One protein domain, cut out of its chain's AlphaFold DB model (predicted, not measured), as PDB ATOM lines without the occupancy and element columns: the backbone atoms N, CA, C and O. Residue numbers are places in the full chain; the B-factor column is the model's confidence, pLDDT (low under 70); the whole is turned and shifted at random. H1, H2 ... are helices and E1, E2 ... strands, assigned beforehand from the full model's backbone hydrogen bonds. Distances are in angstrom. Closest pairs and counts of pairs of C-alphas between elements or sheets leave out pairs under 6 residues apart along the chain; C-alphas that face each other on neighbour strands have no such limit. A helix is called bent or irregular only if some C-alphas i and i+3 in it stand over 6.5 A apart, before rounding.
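Overview. This is residues 178 to 317 of the 697 residues of the protein "Teichoic acids export ATP-binding protein TagH" of Roseburia inulinivorans (UniProt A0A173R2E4). Two lobes built of strands sit end to end along the longest axis: a strongly twisted, branched sheet of E1 to E7 makes the first, and a curled sheet of E8 to E12, folded back on itself with the short helix H1 on it, makes the second. E7 runs on into E8 and joins the lobes, where E6 and E7 come near E9. The 140 printed residues hold one named helix and twelve named strands, in the order E1 to E9, H1, E10 to E12; neighbour strands are antiparallel, and the second sheet has the order E8 - E9 - E10 - E11 - E12. The class is mostly strand, and the whole is compact, with a radius of gyration of the C-alphas of 15.3 A and spans of 44 by 32 by 28 A.

Arrangement. E1, residues 178 to 183, and E2, residues 186 to 191, form a hairpin, with N 181 and O 188 within hydrogen-bond range at 2.8 A. E3, residues 206 to 212, E4, 215 to 221, E5, 228 to 233, E6, 239 to 245, and E7, 250 to 253, are a meander, each strand the antiparallel neighbour of the one before; N 208 and O 219, N 220 and O 229, and N 230 and O 242 are each 2.9 A apart, and N 243 and O 252 2.8 A. E2 is also the antiparallel neighbour of E5, with N 189 and O 233 at 2.8 A, and E2 to E5 form a Greek key, a meander of three strands whose last pairs with the strand before them. E2 and E4 lie on one side of E5, E6 on the other side. E7 runs on into E8, residues 255 to 259, at 42 degrees. The closest C-alphas of E7 and E9, residues 262 to 267, are those of Pro 253 and Met 267, 6.3 A apart. E10, residues 289 to 293, is the hinge of a folded sheet, bent into two leaves: E8 and E9 face E11, 299 to 305, and E12, 309 to 312. N 257 and O 264, N 267 and O 291, and N 303 and O 311 are each 2.8 A apart; N 290 and O 302 are 2.9 A apart. E10 to E12 form a second meander. H1, residues 281 to 287, is on this sheet at a height of 7.7 A; its closest C-alphas with E11 are those of Glu 287 and Lys 303, 6.2 A. In H1 every O i to N i+4 pair is within hydrogen-bond range.

Along the chain. E1 begins at C-alpha 178 (7.691, -62.831, 22.429). E6 is 19.2 A long; E3 and E11 are each 17.8 A. E12 ends at C-alpha 312 (15.084, -32.652, 40.227).

Size, cuts and confidence. The two farthest C-alphas, those of Ser 235 and Glu 317, are 46.3 A apart. The printed part has no cut. The links E2 to E3 and E9 to H1 are long. The mean pLDDT of the printed part is 74.9; 38 residues are under 70, among them 257 to 263 and 277 to 287.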
ATOM      1  N   VAL A 178       7.387 -61.744  21.491       82.00
ATOM      2  CA  VAL A 178       7.691 -62.831  22.429       82.00
ATOM      3  C   VAL A 178       6.425 -63.474  22.993       82.00
ATOM      4  O   VAL A 178       6.344 -64.696  23.079       82.00
ATOM      5  N   MET A 179       5.444 -62.666  23.404       83.62
ATOM      6  CA  MET A 179       4.214 -63.145  24.045       83.62
ATOM      7  C   MET A 179       3.090 -62.110  23.978       83.62
ATOM      8  O   MET A 179       3.349 -60.916  23.819       83.62
ATOM      9  N   GLU A 180       1.852 -62.565  24.159       84.25
ATOM     10  CA  GLU A 180       0.709 -61.690  24.419       84.25
ATOM     11  C   GLU A 180       0.748 -61.171  25.856       84.25
ATOM     12  O   GLU A 180       1.023 -61.907  26.804       84.25
ATOM     13  N   VAL A 181       0.468 -59.883  26.013       76.81
ATOM     14  CA  VAL A 181       0.453 -59.178  27.287       76.81
ATOM     15  C   VAL A 181      -0.842 -58.393  27.383       76.81
ATOM     16  O   VAL A 181      -1.070 -57.442  26.638       76.81
ATOM     17  N   SER A 182      -1.689 -58.769  28.332       72.88
ATOM     18  CA  SER A 182      -2.886 -58.001  28.656       72.88
ATOM     19  C   SER A 182      -2.525 -56.866  29.614       72.88
ATOM     20  O   SER A 182      -2.208 -57.106  30.782       72.88
ATOM     21  N   VAL A 183      -2.584 -55.628  29.129       63.41
ATOM     22  CA  VAL A 183      -2.431 -54.416  29.945       63.41
ATOM     23  C   VAL A 183      -3.758 -53.675  29.916       63.41
ATOM     24  O   VAL A 183      -4.227 -53.313  28.846       63.41
ATOM     25  N   GLU A 184      -4.363 -53.469  31.089       53.28
ATOM     26  CA  GLU A 184      -5.600 -52.677  31.235       53.28
ATOM     27  C   GLU A 184      -6.727 -53.128  30.280       53.28
ATOM     28  O   GLU A 184      -7.398 -52.315  29.660       53.28
ATOM     29  N   GLU A 185      -6.921 -54.450  30.171       46.72
ATOM     30  CA  GLU A 185      -7.966 -55.108  29.357       46.72
ATOM     31  C   GLU A 185      -7.797 -54.996  27.828       46.72
ATOM     32  O   GLU A 185      -8.644 -55.481  27.080       46.72
ATOM     33  N   GLN A 186      -6.662 -54.471  27.353       56.31
ATOM     34  CA  GLN A 186      -6.244 -54.533  25.952       56.31
ATOM     35  C   GLN A 186      -5.103 -55.547  25.772       56.31
ATOM     36  O   GLN A 186      -4.150 -55.591  26.556       56.31
ATOM     37  N   THR A 187      -5.207 -56.381  24.735       76.56
ATOM     38  CA  THR A 187      -4.143 -57.320  24.361       76.56
ATOM     39  C   THR A 187      -3.096 -56.592  23.532       76.56
ATOM     40  O   THR A 187      -3.380 -56.094  22.442       76.56
ATOM     41  N   TYR A 188      -1.884 -56.557  24.061       82.81
ATOM     42  CA  TYR A 188      -0.686 -56.134  23.361       82.81
ATOM     43  C   TYR A 188       0.214 -57.338  23.098       82.81
ATOM     44  O   TYR A 188       0.089 -58.382  23.734       82.81
ATOM     45  N   TYR A 189       1.171 -57.172  22.199       85.56
ATOM     46  CA  TYR A 189       2.199 -58.152  21.898       85.56
ATOM     47  C   TYR A 189       3.553 -57.593  22.328       85.56
ATOM     48  O   TYR A 189       3.984 -56.540  21.861       85.56
ATOM     49  N   LEU A 190       4.224 -58.280  23.250       88.19
ATOM     50  CA  LEU A 190       5.547 -57.891  23.728       88.19
ATOM     51  C   LEU A 190       6.559 -58.044  22.600       88.19
ATOM     52  O   LEU A 190       6.752 -59.148  22.098       88.19
ATOM     53  N   VAL A 191       7.210 -56.958  22.210       87.31
ATOM     54  CA  VAL A 191       8.163 -56.946  21.096       87.31
ATOM     55  C   VAL A 191       9.478 -57.602  21.512       87.31
ATOM     56  O   VAL A 191      10.023 -57.303  22.574       87.31
ATOM     57  N   ASP A 192      10.013 -58.481  20.665       86.12
ATOM     58  CA  ASP A 192      11.318 -59.105  20.880       86.12
ATOM     59  C   ASP A 192      12.442 -58.149  20.467       86.12
ATOM     60  O   ASP A 192      12.855 -58.093  19.305       86.12
ATOM     61  N   LEU A 193      12.975 -57.418  21.449       84.94
ATOM     62  CA  LEU A 193      14.048 -56.447  21.230       84.94
ATOM     63  C   LEU A 193      15.388 -57.067  20.791       84.94
ATOM     64  O   LEU A 193      16.281 -56.341  20.357       84.94
ATOM     65  N   SER A 194      15.544 -58.395  20.856       80.81
ATOM     66  CA  SER A 194      16.726 -59.082  20.314       80.81
ATOM     67  C   SER A 194      16.662 -59.275  18.794       80.81
ATOM     68  O   SER A 194      17.698 -59.435  18.145       80.81
ATOM     69  N   GLN A 195      15.451 -59.239  18.228       78.56
ATOM     70  CA  GLN A 195      15.179 -59.459  16.805       78.56
ATOM     71  C   GLN A 195      14.628 -58.210  16.108       78.56
ATOM     72  O   GLN A 195      14.675 -58.123  14.880       78.56
ATOM     73  N   TYR A 196      14.130 -57.240  16.875       78.12
ATOM     74  CA  TYR A 196      13.526 -56.014  16.377       78.12
ATOM     75  C   TYR A 196      13.986 -54.805  17.183       78.12
ATOM     76  O   TYR A 196      13.816 -54.751  18.394       78.12
ATOM     77  N   THR A 197      14.523 -53.794  16.508       77.19
ATOM     78  CA  THR A 197      14.919 -52.534  17.146       77.19
ATOM     79  C   THR A 197      13.970 -51.427  16.681       77.19
ATOM     80  O   THR A 197      14.067 -51.009  15.527       77.19
ATOM     81  N   PRO A 198      13.043 -50.957  17.539       74.25
ATOM     82  CA  PRO A 198      12.171 -49.819  17.242       74.25
ATOM     83  C   PRO A 198      12.968 -48.555  16.899       74.25
ATOM     84  O   PRO A 198      14.071 -48.354  17.410       74.25
ATOM     85  N   GLU A 199      12.416 -47.678  16.056       59.94
ATOM     86  CA  GLU A 199      13.094 -46.430  15.692       59.94
ATOM     87  C   GLU A 199      13.205 -45.452  16.880       59.94
ATOM     88  O   GLU A 199      12.221 -45.154  17.553       59.94
ATOM     89  N   ASN A 200      14.423 -44.921  17.071       58.28
ATOM     90  CA  ASN A 200      14.807 -43.744  17.866       58.28
ATOM     91  C   ASN A 200      14.226 -43.640  19.291       58.28
ATOM     92  O   ASN A 200      13.354 -42.818  19.573       58.28
ATOM     93  N   ILE A 201      14.825 -44.394  20.218       67.19
ATOM     94  CA  ILE A 201      14.892 -43.977  21.624       67.19
ATOM     95  C   ILE A 201      16.000 -42.930  21.763       67.19
ATOM     96  O   ILE A 201      17.129 -43.155  21.332       67.19
ATOM     97  N   ASP A 202      15.666 -41.796  22.375       71.69
ATOM     98  CA  ASP A 202      16.571 -40.645  22.467       71.69
ATOM     99  C   ASP A 202      17.519 -40.694  23.686       71.69
ATOM    100  O   ASP A 202      18.532 -39.996  23.692       71.69
ATOM    101  N   PHE A 203      17.219 -41.516  24.702       76.06
ATOM    102  CA  PHE A 203      18.053 -41.673  25.903       76.06
ATOM    103  C   PHE A 203      19.116 -42.767  25.744       76.06
ATOM    104  O   PHE A 203      18.935 -43.715  24.981       76.06
ATOM    105  N   GLN A 204      20.225 -42.660  26.483       77.81
ATOM    106  CA  GLN A 204      21.221 -43.733  26.560       77.81
ATOM    107  C   GLN A 204      20.705 -44.917  27.380       77.81
ATOM    108  O   GLN A 204      20.185 -44.747  28.479       77.81
ATOM    109  N   TYR A 205      20.892 -46.125  26.860       81.94
ATOM    110  CA  TYR A 205      20.487 -47.361  27.515       81.94
ATOM    111  C   TYR A 205      21.525 -48.458  27.308       81.94
ATOM    112  O   TYR A 205      22.207 -48.504  26.281       81.94
ATOM    113  N   ASP A 206      21.577 -49.382  28.261       80.88
ATOM    114  CA  ASP A 206      22.224 -50.676  28.071       80.88
ATOM    115  C   ASP A 206      21.191 -51.705  27.594       80.88
ATOM    116  O   ASP A 206      19.995 -51.568  27.833       80.88
ATOM    117  N   THR A 207      21.619 -52.761  26.906       81.62
ATOM    118  CA  THR A 207      20.733 -53.883  26.552       81.62
ATOM    119  C   THR A 207      20.941 -55.033  27.525       81.62
ATOM    120  O   THR A 207      22.082 -55.438  27.760       81.62
ATOM    121  N   GLY A 208      19.859 -55.608  28.038       83.69
ATOM    122  CA  GLY A 208      19.911 -56.767  28.922       83.69
ATOM    123  C   GLY A 208      18.672 -57.643  28.808       83.69
ATOM    124  O   GLY A 208      17.869 -57.489  27.891       83.69
ATOM    125  N   THR A 209      18.525 -58.572  29.749       85.31
ATOM    126  CA  THR A 209      17.396 -59.504  29.792       85.31
ATOM    127  C   THR A 209      16.659 -59.341  31.109       85.31
ATOM    128  O   THR A 209      17.281 -59.308  32.172       85.31
ATOM    129  N   ILE A 210      15.334 -59.275  31.039       86.50
ATOM    130  CA  ILE A 210      14.439 -59.341  32.193       86.50
ATOM    131  C   ILE A 210      13.643 -60.638  32.163       86.50
ATOM    132  O   ILE A 210      13.461 -61.249  31.113       86.50
ATOM    133  N   THR A 211      13.127 -61.041  33.318       85.25
ATOM    134  CA  THR A 211      12.110 -62.087  33.398       85.25
ATOM    135  C   THR A 211      10.767 -61.421  33.642       85.25
ATOM    136  O   THR A 211      10.584 -60.813  34.697       85.25
ATOM    137  N   TYR A 212       9.851 -61.523  32.682       82.19
ATOM    138  CA  TYR A 212       8.482 -61.020  32.793       82.19
ATOM    139  C   TYR A 212       7.508 -62.190  32.673       82.19
ATOM    140  O   TYR A 212       7.598 -62.969  31.721       82.19
ATOM    141  N   GLN A 213       6.634 -62.371  33.669       81.31
ATOM    142  CA  GLN A 213       5.702 -63.510  33.742       81.31
ATOM    143  C   GLN A 213       6.364 -64.888  33.500       81.31
ATOM    144  O   GLN A 213       5.782 -65.794  32.905       81.31
ATOM    145  N   GLY A 214       7.610 -65.057  33.954       78.06
ATOM    146  CA  GLY A 214       8.371 -66.304  33.806       78.06
ATOM    147  C   GLY A 214       9.042 -66.520  32.443       78.06
ATOM    148  O   GLY A 214       9.684 -67.553  32.262       78.06
ATOM    149  N   THR A 215       8.945 -65.560  31.521       79.56
ATOM    150  CA  THR A 215       9.613 -65.591  30.211       79.56
ATOM    151  C   THR A 215      10.806 -64.634  30.204       79.56
ATOM    152  O   THR A 215      10.707 -63.520  30.717       79.56
ATOM    153  N   GLU A 216      11.946 -65.060  29.653       84.69
ATOM    154  CA  GLU A 216      13.107 -64.184  29.449       84.69
ATOM    155  C   GLU A 216      12.900 -63.300  28.216       84.69
ATOM    156  O   GLU A 216      12.639 -63.795  27.122       84.69
ATOM    157  N   VAL A 217      13.018 -61.988  28.404       87.00
ATOM    158  CA  VAL A 217      12.717 -60.973  27.392       87.00
ATOM    159  C   VAL A 217      13.874 -59.983  27.332       87.00
ATOM    160  O   VAL A 217      14.345 -59.510  28.369       87.00
ATOM    161  N   ALA A 218      14.331 -59.652  26.126       85.88
ATOM    162  CA  ALA A 218      15.296 -58.578  25.929       85.88
ATOM    163  C   ALA A 218      14.663 -57.218  26.273       85.88
ATOM    164  O   ALA A 218      13.554 -56.912  25.837       85.88
ATOM    165  N   ALA A 219      15.374 -56.398  27.040       89.50
ATOM    166  CA  ALA A 219      14.920 -55.088  27.492       89.50
ATOM    167  C   ALA A 219      16.059 -54.065  27.455       89.50
ATOM    168  O   ALA A 219      17.242 -54.414  27.529       89.50
ATOM    169  N   TYR A 220      15.691 -52.790  27.382       88.00
ATOM    170  CA  TYR A 220      16.619 -51.683  27.581       88.00
ATOM    171  C   TYR A 220      16.728 -51.379  29.073       88.00
ATOM    172  O   TYR A 220      15.719 -51.245  29.752       88.00
ATOM    173  N   LEU A 221      17.932 -51.297  29.611       85.31
ATOM    174  CA  LEU A 221      18.191 -51.039  31.020       85.31
ATOM    175  C   LEU A 221      18.551 -49.567  31.204       85.31
ATOM    176  O   LEU A 221      19.332 -49.015  30.423       85.31
ATOM    177  N   SER A 222      17.991 -48.940  32.240       81.94
ATOM    178  CA  SER A 222      18.476 -47.640  32.703       81.94
ATOM    179  C   SER A 222      19.942 -47.739  33.138       81.94
ATOM    180  O   SER A 222      20.398 -48.796  33.583       81.94
ATOM    181  N   ALA A 223      20.685 -46.631  33.077       76.75
ATOM    182  CA  ALA A 223      22.100 -46.605  33.460       76.75
ATOM    183  C   ALA A 223      22.318 -46.965  34.944       76.75
ATOM    184  O   ALA A 223      23.350 -47.525  35.318       76.75
ATOM    185  N   ASN A 224      21.324 -46.676  35.790       73.00
ATOM    186  CA  ASN A 224      21.333 -47.008  37.216       73.00
ATOM    187  C   ASN A 224      20.833 -48.440  37.502       73.00
ATOM    188  O   ASN A 224      20.954 -48.909  38.633       73.00
ATOM    189  N   GLY A 225      20.292 -49.142  36.495       70.94
ATOM    190  CA  GLY A 225      19.820 -50.529  36.581       70.94
ATOM    191  C   GLY A 225      18.552 -50.739  37.417       70.94
ATOM    192  O   GLY A 225      18.224 -51.873  37.759       70.94
ATOM    193  N   ASP A 226      17.854 -49.664  37.769       74.31
ATOM    194  CA  ASP A 226      16.657 -49.655  38.613       74.31
ATOM    195  C   ASP A 226      15.372 -50.014  37.852       74.31
ATOM    196  O   ASP A 226      14.445 -50.579  38.434       74.31
ATOM    197  N   ILE A 227      15.315 -49.703  36.554       80.88
ATOM    198  CA  ILE A 227      14.150 -49.919  35.694       80.88
ATOM    199  C   ILE A 227      14.608 -50.481  34.354       80.88
ATOM    200  O   ILE A 227      15.653 -50.119  33.812       80.88
ATOM    201  N   SER A 228      13.799 -51.376  33.801       88.00
ATOM    202  CA  SER A 228      13.979 -51.886  32.443       88.00
ATOM    203  C   SER A 228      12.841 -51.412  31.550       88.00
ATOM    204  O   SER A 228      11.738 -51.194  32.030       88.00
ATOM    205  N   PHE A 229      13.071 -51.272  30.255       88.81
ATOM    206  CA  PHE A 229      12.091 -50.792  29.292       88.81
ATOM    207  C   PHE A 229      11.877 -51.820  28.189       88.81
ATOM    208  O   PHE A 229      12.825 -52.425  27.685       88.81
ATOM    209  N   VAL A 230      10.617 -51.990  27.807       90.44
ATOM    210  CA  VAL A 230      10.170 -52.892  26.743       90.44
ATOM    211  C   VAL A 230       9.204 -52.166  25.819       90.44
ATOM    212  O   VAL A 230       8.641 -51.131  26.183       90.44
ATOM    213  N   TYR A 231       8.988 -52.726  24.632       88.88
ATOM    214  CA  TYR A 231       7.954 -52.254  23.722       88.88
ATOM    215  C   TYR A 231       6.778 -53.216  23.672       88.88
ATOM    216  O   TYR A 231       6.950 -54.434  23.603       88.88
ATOM    217  N   LEU A 232       5.584 -52.638  23.667       87.44
ATOM    218  CA  LEU A 232       4.335 -53.326  23.394       87.44
ATOM    219  C   LEU A 232       3.823 -52.886  22.023       87.44
ATOM    220  O   LEU A 232       3.759 -51.688  21.749       87.44
ATOM    221  N   ALA A 233       3.486 -53.851  21.172       83.50
ATOM    222  CA  ALA A 233       2.814 -53.629  19.901       83.50
ATOM    223  C   ALA A 233       1.312 -53.879  20.061       83.50
ATOM    224  O   ALA A 233       0.918 -54.874  20.667       83.50
ATOM    225  N   ASP A 234       0.464 -53.007  19.528       81.81
ATOM    226  CA  ASP A 234      -0.963 -53.313  19.398       81.81
ATOM    227  C   ASP A 234      -1.251 -54.132  18.122       81.81
ATOM    228  O   ASP A 234      -0.371 -54.385  17.292       81.81
ATOM    229  N   SER A 235      -2.508 -54.539  17.935       74.12
ATOM    230  CA  SER A 235      -2.959 -55.245  16.725       74.12
ATOM    231  C   SER A 235      -2.868 -54.404  15.442       74.12
ATOM    232  O   SER A 235      -2.972 -54.951  14.346       74.12
ATOM    233  N   GLN A 236      -2.655 -53.088  15.559       74.38
ATOM    234  CA  GLN A 236      -2.465 -52.146  14.453       74.38
ATOM    235  C   GLN A 236      -0.981 -51.864  14.164       74.38
ATOM    236  O   GLN A 236      -0.674 -51.044  13.297       74.38
ATOM    237  N   LYS A 237      -0.059 -52.580  14.828       74.94
ATOM    238  CA  LYS A 237       1.403 -52.440  14.715       74.94
ATOM    239  C   LYS A 237       1.967 -51.137  15.313       74.94
ATOM    240  O   LYS A 237       3.122 -50.802  15.043       74.94
ATOM    241  N   ASN A 238       1.210 -50.409  16.135       79.38
ATOM    242  CA  ASN A 238       1.720 -49.246  16.863       79.38
ATOM    243  C   ASN A 238       2.574 -49.692  18.051       79.38
ATOM    244  O   ASN A 238       2.208 -50.619  18.770       79.38
ATOM    245  N   LEU A 239       3.701 -49.012  18.267       80.88
ATOM    246  CA  LEU A 239       4.682 -49.348  19.296       80.88
ATOM    247  C   LEU A 239       4.608 -48.381  20.474       80.88
ATOM    248  O   LEU A 239       4.750 -47.169  20.307       80.88
ATOM    249  N   TYR A 240       4.482 -48.935  21.674       84.25
ATOM    250  CA  TYR A 240       4.379 -48.187  22.919       84.25
ATOM    251  C   TYR A 240       5.509 -48.573  23.865       84.25
ATOM    252  O   TYR A 240       5.753 -49.756  24.104       84.25
ATOM    253  N   LEU A 241       6.196 -47.571  24.415       87.25
ATOM    254  CA  LEU A 241       7.266 -47.781  25.381       87.25
ATOM    255  C   LEU A 241       6.670 -47.986  26.778       87.25
ATOM    256  O   LEU A 241       5.888 -47.165  27.260       87.25
ATOM    257  N   TYR A 242       7.077 -49.060  27.446       88.50
ATOM    258  CA  TYR A 242       6.671 -49.373  28.810       88.50
ATOM    259  C   TYR A 242       7.889 -49.576  29.701       88.50
ATOM    260  O   TYR A 242       8.884 -50.178  29.301       88.50
ATOM    261  N   ALA A 243       7.782 -49.094  30.933       87.81
ATOM    262  CA  ALA A 243       8.746 -49.314  31.992       87.81
ATOM    263  C   ALA A 243       8.325 -50.521  32.840       87.81
ATOM    264  O   ALA A 243       7.196 -50.603  33.323       87.81
ATOM    265  N   TYR A 244       9.237 -51.461  33.024       87.12
ATOM    266  CA  TYR A 244       9.075 -52.671  33.808       87.12
ATOM    267  C   TYR A 244       9.673 -52.503  35.201       87.12
ATOM    268  O   TYR A 244      10.859 -52.204  35.356       87.12
ATOM    269  N   SER A 245       8.843 -52.749  36.215       83.25
ATOM    270  CA  SER A 245       9.267 -52.869  37.606       83.25
ATOM    271  C   SER A 245       9.452 -54.345  37.948       83.25
ATOM    272  O   SER A 245       8.472 -55.084  38.062       83.25
ATOM    273  N   SER A 246      10.704 -54.766  38.131       75.75
ATOM    274  CA  SER A 246      11.060 -56.156  38.454       75.75
ATOM    275  C   SER A 246      10.558 -56.608  39.827       75.75
ATOM    276  O   SER A 246      10.232 -57.777  40.006       75.75
ATOM    277  N   GLU A 247      10.440 -55.692  40.792       73.88
ATOM    278  CA  GLU A 247       9.896 -55.995  42.121       73.88
ATOM    279  C   GLU A 247       8.388 -56.268  42.072       73.88
ATOM    280  O   GLU A 247       7.877 -57.133  42.785       73.88
ATOM    281  N   LYS A 248       7.666 -55.522  41.231       75.62
ATOM    282  CA  LYS A 248       6.199 -55.565  41.151       75.62
ATOM    283  C   LYS A 248       5.691 -56.487  40.044       75.62
ATOM    284  O   LYS A 248       4.477 -56.643  39.931       75.62
ATOM    285  N   ASP A 249       6.598 -57.047  39.239       77.81
ATOM    286  CA  ASP A 249       6.329 -57.808  38.010       77.81
ATOM    287  C   ASP A 249       5.259 -57.120  37.140       77.81
ATOM    288  O   ASP A 249       4.266 -57.710  36.710       77.81
ATOM    289  N   LYS A 250       5.412 -55.800  36.957       81.12
ATOM    290  CA  LYS A 250       4.389 -54.948  36.340       81.12
ATOM    291  C   LYS A 250       4.980 -53.942  35.362       81.12
ATOM    292  O   LYS A 250       6.031 -53.350  35.613       81.12
ATOM    293  N   LEU A 251       4.252 -53.730  34.266       83.25
ATOM    294  CA  LEU A 251       4.536 -52.729  33.245       83.25
ATOM    295  C   LEU A 251       3.770 -51.430  33.524       83.25
ATOM    296  O   LEU A 251       2.602 -51.452  33.918       83.25
ATOM    297  N   TYR A 252       4.437 -50.303  33.295       82.94
ATOM    298  CA  TYR A 252       3.915 -48.949  33.448       82.94
ATOM    299  C   TYR A 252       4.110 -48.173  32.143       82.94
ATOM    300  O   TYR A 252       5.200 -48.242  31.572       82.94
ATOM    301  N   PRO A 253       3.103 -47.427  31.662       79.38
ATOM    302  CA  PRO A 253       3.239 -46.659  30.430       79.38
ATOM    303  C   PRO A 253       4.310 -45.579  30.590       79.38
ATOM    304  O   PRO A 253       4.370 -44.887  31.614       79.38
ATOM    305  N   CYS A 254       5.159 -45.448  29.574       79.88
ATOM    306  CA  CYS A 254       6.204 -44.441  29.517       79.88
ATOM    307  C   CYS A 254       5.811 -43.356  28.510       79.88
ATOM    308  O   CYS A 254       5.692 -43.608  27.312       79.88
ATOM    309  N   ASN A 255       5.614 -42.139  29.009       75.88
ATOM    310  CA  ASN A 255       5.302 -40.966  28.202       75.88
ATOM    311  C   ASN A 255       6.567 -40.138  27.975       75.88
ATOM    312  O   ASN A 255       7.575 -40.331  28.649       75.88
ATOM    313  N   SER A 256       6.528 -39.186  27.042       76.56
ATOM    314  CA  SER A 256       7.655 -38.278  26.818       76.56
ATOM    315  C   SER A 256       7.224 -36.821  26.743       76.56
ATOM    316  O   SER A 256       6.104 -36.511  26.337       76.56
ATOM    317  N   ILE A 257       8.119 -35.930  27.154       67.31
ATOM    318  CA  ILE A 257       7.954 -34.478  27.114       67.31
ATOM    319  C   ILE A 257       9.231 -33.841  26.575       67.31
ATOM    320  O   ILE A 257      10.329 -34.297  26.876       67.31
ATOM    321  N   THR A 258       9.111 -32.785  25.776       67.81
ATOM    322  CA  THR A 258      10.268 -32.039  25.271       67.81
ATOM    323  C   THR A 258      10.354 -30.681  25.952       67.81
ATOM    324  O   THR A 258       9.418 -29.885  25.895       67.81
ATOM    325  N   VAL A 259      11.501 -30.410  26.571       59.97
ATOM    326  CA  VAL A 259      11.781 -29.241  27.404       59.97
ATOM    327  C   VAL A 259      13.072 -28.600  26.916       59.97
ATOM    328  O   VAL A 259      14.115 -29.237  26.908       59.97
ATOM    329  N   ASN A 260      13.029 -27.334  26.494       62.47
ATOM    330  CA  ASN A 260      14.207 -26.613  25.977       62.47
ATOM    331  C   ASN A 260      14.970 -27.340  24.841       62.47
ATOM    332  O   ASN A 260      16.154 -27.087  24.638       62.47
ATOM    333  N   GLY A 261      14.293 -28.210  24.083       60.69
ATOM    334  CA  GLY A 261      14.900 -29.012  23.013       60.69
ATOM    335  C   GLY A 261      15.456 -30.368  23.457       60.69
ATOM    336  O   GLY A 261      15.876 -31.140  22.601       60.69
ATOM    337  N   GLU A 262      15.410 -30.684  24.752       61.84
ATOM    338  CA  GLU A 262      15.774 -31.990  25.308       61.84
ATOM    339  C   GLU A 262      14.508 -32.799  25.602       61.84
ATOM    340  O   GLU A 262      13.518 -32.266  26.110       61.84
ATOM    341  N   LYS A 263      14.494 -34.080  25.227       69.69
ATOM    342  CA  LYS A 263      13.341 -34.959  25.432       69.69
ATOM    343  C   LYS A 263      13.559 -35.785  26.691       69.69
ATOM    344  O   LYS A 263      14.601 -36.398  26.861       69.69
ATOM    345  N   TYR A 264      12.554 -35.819  27.543       73.56
ATOM    346  CA  TYR A 264      12.543 -36.595  28.769       73.56
ATOM    347  C   TYR A 264      11.438 -37.624  28.685       73.56
ATOM    348  O   TYR A 264      10.352 -37.331  28.179       73.56
ATOM    349  N   TYR A 265      11.704 -38.810  29.207       79.12
ATOM    350  CA  TYR A 265      10.714 -39.869  29.294       79.12
ATOM    351  C   TYR A 265      10.297 -40.004  30.748       79.12
ATOM    352  O   TYR A 265      11.143 -40.151  31.627       79.12
ATOM    353  N   PHE A 266       9.002 -39.906  31.016       79.44
ATOM    354  CA  PHE A 266       8.454 -39.922  32.362       79.44
ATOM    355  C   PHE A 266       7.360 -40.971  32.495       79.44
ATOM    356  O   PHE A 266       6.673 -41.342  31.545       79.44
ATOM    357  N   MET A 267       7.211 -41.463  33.711       83.50
ATOM    358  CA  MET A 267       6.300 -42.536  34.054       83.50
ATOM    359  C   MET A 267       5.825 -42.371  35.496       83.50
ATOM    360  O   MET A 267       6.258 -41.490  36.245       83.50
ATOM    361  N   SER A 268       4.898 -43.238  35.882       79.25
ATOM    362  CA  SER A 268       4.357 -43.264  37.236       79.25
ATOM    363  C   SER A 268       5.475 -43.434  38.283       79.25
ATOM    364  O   SER A 268       6.267 -44.368  38.141       79.25
ATOM    365  N   PRO A 269       5.501 -42.650  39.385       76.25
ATOM    366  CA  PRO A 269       6.465 -42.820  40.481       76.25
ATOM    367  C   PRO A 269       6.430 -44.218  41.110       76.25
ATOM    368  O   PRO A 269       7.422 -44.681  41.666       76.25
ATOM    369  N   TYR A 270       5.320 -44.944  40.949       74.19
ATOM    370  CA  TYR A 270       5.182 -46.334  41.380       74.19
ATOM    371  C   TYR A 270       5.979 -47.345  40.553       74.19
ATOM    372  O   TYR A 270       5.966 -48.518  40.916       74.19
ATOM    373  N   VAL A 271       6.658 -46.948  39.477       75.38
ATOM    374  CA  VAL A 271       7.587 -47.846  38.776       75.38
ATOM    375  C   VAL A 271       8.807 -48.175  39.644       75.38
ATOM    376  O   VAL A 271       9.321 -49.291  39.591       75.38
ATOM    377  N   CYS A 272       9.233 -47.217  40.473       74.88
ATOM    378  CA  CYS A 272      10.442 -47.325  41.265       74.88
ATOM    379  C   CYS A 272      10.245 -48.322  42.414       74.88
ATOM    380  O   CYS A 272       9.183 -48.370  43.058       74.88
ATOM    381  N   SER A 273      11.282 -49.124  42.636       66.12
ATOM    382  CA  SER A 273      11.372 -50.107  43.717       66.12
ATOM    383  C   SER A 273      11.765 -49.434  45.040       66.12
ATOM    384  O   SER A 273      11.202 -49.711  46.097       66.12
ATOM    385  N   GLU A 274      12.677 -48.459  44.987       67.81
ATOM    386  CA  GLU A 274      13.130 -47.714  46.164       67.81
ATOM    387  C   GLU A 274      12.281 -46.461  46.388       67.81
ATOM    388  O   GLU A 274      12.579 -45.366  45.909       67.81
ATOM    389  N   TRP A 275      11.190 -46.629  47.135       70.06
ATOM    390  CA  TRP A 275      10.302 -45.528  47.493       70.06
ATOM    391  C   TRP A 275      10.926 -44.627  48.583       70.06
ATOM    392  O   TRP A 275      11.163 -45.115  49.694       70.06
ATOM    393  N   PRO A 276      11.156 -43.319  48.333       72.94
ATOM    394  CA  PRO A 276      11.680 -42.409  49.352       72.94
ATOM    395  C   PRO A 276      10.694 -42.272  50.517       72.94
ATOM    396  O   PRO A 276       9.496 -42.086  50.299       72.94
ATOM    397  N   GLN A 277      11.175 -42.329  51.764       68.12
ATOM    398  CA  GLN A 277      10.298 -42.248  52.946       68.12
ATOM    399  C   GLN A 277       9.551 -40.911  53.030       68.12
ATOM    400  O   GLN A 277       8.453 -40.840  53.575       68.12
ATOM    401  N   GLU A 278      10.150 -39.858  52.484       69.19
ATOM    402  CA  GLU A 278       9.631 -38.498  52.473       69.19
ATOM    403  C   GLU A 278       8.619 -38.254  51.344       69.19
ATOM    404  O   GLU A 278       7.909 -37.251  51.374       69.19
ATOM    405  N   LEU A 279       8.527 -39.155  50.357       68.25
ATOM    406  CA  LEU A 279       7.625 -39.019  49.217       68.25
ATOM    407  C   LEU A 279       6.237 -39.573  49.570       68.25
ATOM    408  O   LEU A 279       5.971 -40.770  49.456       68.25
ATOM    409  N   THR A 280       5.330 -38.705  50.016       67.31
ATOM    410  CA  THR A 280       3.934 -39.081  50.290       67.31
ATOM    411  C   THR A 280       3.044 -38.892  49.060       67.31
ATOM    412  O   THR A 280       3.361 -38.122  48.154       67.31
ATOM    413  N   LEU A 281       1.892 -39.571  49.043       58.53
ATOM    414  CA  LEU A 281       0.846 -39.389  48.024       58.53
ATOM    415  C   LEU A 281       0.439 -37.916  47.862       58.53
ATOM    416  O   LEU A 281       0.306 -37.438  46.738       58.53
ATOM    417  N   ASP A 282       0.312 -37.196  48.976       55.28
ATOM    418  CA  ASP A 282      -0.051 -35.778  48.980       55.28
ATOM    419  C   ASP A 282       1.023 -34.915  48.303       55.28
ATOM    420  O   ASP A 282       0.700 -33.984  47.570       55.28
ATOM    421  N   ILE A 283       2.307 -35.234  48.504       61.31
ATOM    422  CA  ILE A 283       3.428 -34.518  47.878       61.31
ATOM    423  C   ILE A 283       3.495 -34.837  46.380       61.31
ATOM    424  O   ILE A 283       3.651 -33.928  45.571       61.31
ATOM    425  N   ILE A 284       3.287 -36.098  45.988       60.09
ATOM    426  CA  ILE A 284       3.238 -36.494  44.571       60.09
ATOM    427  C   ILE A 284       2.162 -35.712  43.820       60.09
ATOM    428  O   ILE A 284       2.412 -35.229  42.719       60.09
ATOM    429  N   GLN A 285       0.980 -35.581  44.421       57.50
ATOM    430  CA  GLN A 285      -0.148 -34.890  43.803       57.50
ATOM    431  C   GLN A 285       0.023 -33.369  43.827       57.50
ATOM    432  O   GLN A 285      -0.178 -32.723  42.804       57.50
ATOM    433  N   SER A 286       0.426 -32.794  44.963       58.44
ATOM    434  CA  SER A 286       0.567 -31.337  45.105       58.44
ATOM    435  C   SER A 286       1.761 -30.762  44.347       58.44
ATOM    436  O   SER A 286       1.705 -29.622  43.894       58.44
ATOM    437  N   GLU A 287       2.836 -31.534  44.180       63.16
ATOM    438  CA  GLU A 287       4.028 -31.094  43.458       63.16
ATOM    439  C   GLU A 287       4.131 -31.687  42.047       63.16
ATOM    440  O   GLU A 287       5.054 -31.332  41.325       63.16
ATOM    441  N   SER A 288       3.177 -32.520  41.610       72.44
ATOM    442  CA  SER A 288       3.199 -33.186  40.293       72.44
ATOM    443  C   SER A 288       4.497 -33.965  40.054       72.44
ATOM    444  O   SER A 288       5.218 -33.745  39.075       72.44
ATOM    445  N   ILE A 289       4.817 -34.863  40.988       74.81
ATOM    446  CA  ILE A 289       6.058 -35.642  40.951       74.81
ATOM    447  C   ILE A 289       5.897 -36.846  40.037       74.81
ATOM    448  O   ILE A 289       4.998 -37.673  40.205       74.81
ATOM    449  N   VAL A 290       6.831 -36.977  39.107       79.25
ATOM    450  CA  VAL A 290       6.959 -38.121  38.206       79.25
ATOM    451  C   VAL A 290       8.312 -38.790  38.392       79.25
ATOM    452  O   VAL A 290       9.251 -38.190  38.921       79.25
ATOM    453  N   TYR A 291       8.419 -40.037  37.941       80.81
ATOM    454  CA  TYR A 291       9.722 -40.662  37.745       80.81
ATOM    455  C   TYR A 291      10.131 -40.457  36.298       80.81
ATOM    456  O   TYR A 291       9.340 -40.755  35.403       80.81
ATOM    457  N   ALA A 292      11.321 -39.929  36.053       82.31
ATOM    458  CA  ALA A 292      11.784 -39.669  34.699       82.31
ATOM    459  C   ALA A 292      13.204 -40.178  34.482       82.31
ATOM    460  O   ALA A 292      13.975 -40.316  35.433       82.31
ATOM    461  N   ILE A 293      13.515 -40.450  33.217       81.06
ATOM    462  CA  ILE A 293      14.854 -40.745  32.721       81.06
ATOM    463  C   ILE A 293      15.314 -39.589  31.834       81.06
ATOM    464  O   ILE A 293      14.551 -39.077  31.002       81.06
ATOM    465  N   ASP A 294      16.544 -39.148  32.061       76.56
ATOM    466  CA  ASP A 294      17.190 -38.133  31.241       76.56
ATOM    467  C   ASP A 294      17.882 -38.743  30.011       76.56
ATOM    468  O   ASP A 294      17.911 -39.957  29.802       76.56
ATOM    469  N   MET A 295      18.444 -37.881  29.163       75.88
ATOM    470  CA  MET A 295      19.119 -38.299  27.931       75.88
ATOM    471  C   MET A 295      20.425 -39.072  28.198       75.88
ATOM    472  O   MET A 295      20.897 -39.795  27.320       75.88
ATOM    473  N   GLU A 296      20.995 -38.960  29.403       73.56
ATOM    474  CA  GLU A 296      22.172 -39.719  29.846       73.56
ATOM    475  C   GLU A 296      21.799 -41.100  30.415       73.56
ATOM    476  O   GLU A 296      22.682 -41.872  30.786       73.56
ATOM    477  N   GLY A 297      20.506 -41.440  30.450       70.31
ATOM    478  CA  GLY A 297      20.013 -42.723  30.943       70.31
ATOM    479  C   GLY A 297      19.873 -42.789  32.466       70.31
ATOM    480  O   GLY A 297      19.632 -43.874  33.005       70.31
ATOM    481  N   GLN A 298      20.023 -41.661  33.170       76.50
ATOM    482  CA  GLN A 298      19.864 -41.594  34.619       76.50
ATOM    483  C   GLN A 298      18.401 -41.378  34.989       76.50
ATOM    484  O   GLN A 298      17.702 -40.531  34.432       76.50
ATOM    485  N   THR A 299      17.944 -42.146  35.968       82.00
ATOM    486  CA  THR A 299      16.581 -42.102  36.490       82.00
ATOM    487  C   THR A 299      16.499 -41.309  37.790       82.00
ATOM    488  O   THR A 299      17.443 -41.273  38.585       82.00
ATOM    489  N   GLY A 300      15.357 -40.668  38.034       81.25
ATOM    490  CA  GLY A 300      15.127 -39.929  39.272       81.25
ATOM    491  C   GLY A 300      13.701 -39.417  39.432       81.25
ATOM    492  O   GLY A 300      12.871 -39.518  38.526       81.25
ATOM    493  N   PHE A 301      13.422 -38.850  40.607       83.50
ATOM    494  CA  PHE A 301      12.176 -38.135  40.870       83.50
ATOM    495  C   PHE A 301      12.298 -36.697  40.381       83.50
ATOM    496  O   PHE A 301      13.245 -35.989  40.726       83.50
ATOM    497  N   TYR A 302      11.313 -36.260  39.608       78.00
ATOM    498  CA  TYR A 302      11.273 -34.918  39.054       78.00
ATOM    499  C   TYR A 302       9.926 -34.269  39.316       78.00
ATOM    500  O   TYR A 302       8.879 -34.914  39.284       78.00
ATOM    501  N   LYS A 303       9.977 -32.963  39.536       78.00
ATOM    502  CA  LYS A 303       8.832 -32.079  39.618       78.00
ATOM    503  C   LYS A 303       8.523 -31.535  38.229       78.00
ATOM    504  O   LYS A 303       9.404 -30.946  37.600       78.00
ATOM    505  N   ILE A 304       7.286 -31.688  37.766       67.25
ATOM    506  CA  ILE A 304       6.822 -31.000  36.556       67.25
ATOM    507  C   ILE A 304       6.406 -29.580  36.955       67.25
ATOM    508  O   ILE A 304       5.433 -29.398  37.684       67.25
ATOM    509  N   THR A 305       7.152 -28.567  36.507       62.41
ATOM    510  CA  THR A 305       6.870 -27.155  36.811       62.41
ATOM    511  C   THR A 305       6.224 -26.416  35.640       62.41
ATOM    512  O   THR A 305       6.305 -26.826  34.475       62.41
ATOM    513  N   THR A 306       5.564 -25.300  35.957       44.31
ATOM    514  CA  THR A 306       4.837 -24.461  35.002       44.31
ATOM    515  C   THR A 306       5.791 -23.931  33.927       44.31
ATOM    516  O   THR A 306       6.755 -23.219  34.215       44.31
ATOM    517  N   GLY A 307       5.546 -24.321  32.673       48.62
ATOM    518  CA  GLY A 307       6.469 -24.131  31.548       48.62
ATOM    519  C   GLY A 307       7.105 -25.422  31.021       48.62
ATOM    520  O   GLY A 307       8.073 -25.338  30.265       48.62
ATOM    521  N   ASN A 308       6.567 -26.588  31.408       52.62
ATOM    522  CA  ASN A 308       7.057 -27.918  31.042       52.62
ATOM    523  C   ASN A 308       8.526 -28.111  31.416       52.62
ATOM    524  O   ASN A 308       9.269 -28.656  30.621       52.62
ATOM    525  N   LYS A 309       8.987 -27.642  32.580       57.34
ATOM    526  CA  LYS A 309      10.356 -27.926  33.037       57.34
ATOM    527  C   LYS A 309      10.350 -29.074  34.035       57.34
ATOM    528  O   LYS A 309       9.472 -29.138  34.888       57.34
ATOM    529  N   LEU A 310      11.327 -29.971  33.916       64.50
ATOM    530  CA  LEU A 310      11.589 -30.993  34.922       64.50
ATOM    531  C   LEU A 310      12.672 -30.472  35.862       64.50
ATOM    532  O   LEU A 310      13.800 -30.222  35.441       64.50
ATOM    533  N   GLU A 311      12.314 -30.283  37.128       74.06
ATOM    534  CA  GLU A 311      13.261 -29.952  38.195       74.06
ATOM    535  C   GLU A 311      13.493 -31.196  39.051       74.06
ATOM    536  O   GLU A 311      12.542 -31.891  39.407       74.06
ATOM    537  N   THR A 312      14.750 -31.511  39.362       76.62
ATOM    538  CA  THR A 312      15.084 -32.652  40.227       76.62
ATOM    539  C   THR A 312      14.427 -32.470  41.588       76.62
ATOM    540  O   THR A 312      14.678 -31.473  42.262       76.62
ATOM    541  N   TRP A 313      13.616 -33.435  42.008       77.12
ATOM    542  CA  TRP A 313      12.954 -33.384  43.302       77.12
ATOM    543  C   TRP A 313      13.901 -33.894  44.396       77.12
ATOM    544  O   TRP A 313      14.349 -35.042  44.352       77.12
ATOM    545  N   ASN A 314      14.218 -33.042  45.379       68.44
ATOM    546  CA  ASN A 314      15.061 -33.395  46.522       68.44
ATOM    547  C   ASN A 314      14.280 -33.244  47.842       68.44
ATOM    548  O   ASN A 314      13.886 -32.130  48.196       68.44
ATOM    549  N   PRO A 315      14.124 -34.316  48.639       58.44
ATOM    550  CA  PRO A 315      13.355 -34.277  49.885       58.44
ATOM    551  C   PRO A 315      13.921 -33.318  50.952       58.44
ATOM    552  O   PRO A 315      13.206 -32.924  51.874       58.44
ATOM    553  N   ASN A 316      15.188 -32.901  50.841       52.88
ATOM    554  CA  ASN A 316      15.851 -32.049  51.838       52.88
ATOM    555  C   ASN A 316      15.801 -30.539  51.539       52.88
ATOM    556  O   ASN A 316      16.196 -29.733  52.387       52.88
ATOM    557  N   GLU A 317      15.295 -30.128  50.376       56.62
ATOM    558  CA  GLU A 317      15.334 -28.727  49.929       56.62
ATOM    559  C   GLU A 317      14.491 -27.795  50.829       56.62
ATOM    560  O   GLU A 317      14.863 -26.650  51.113       56.62
TER     561      GLU A 317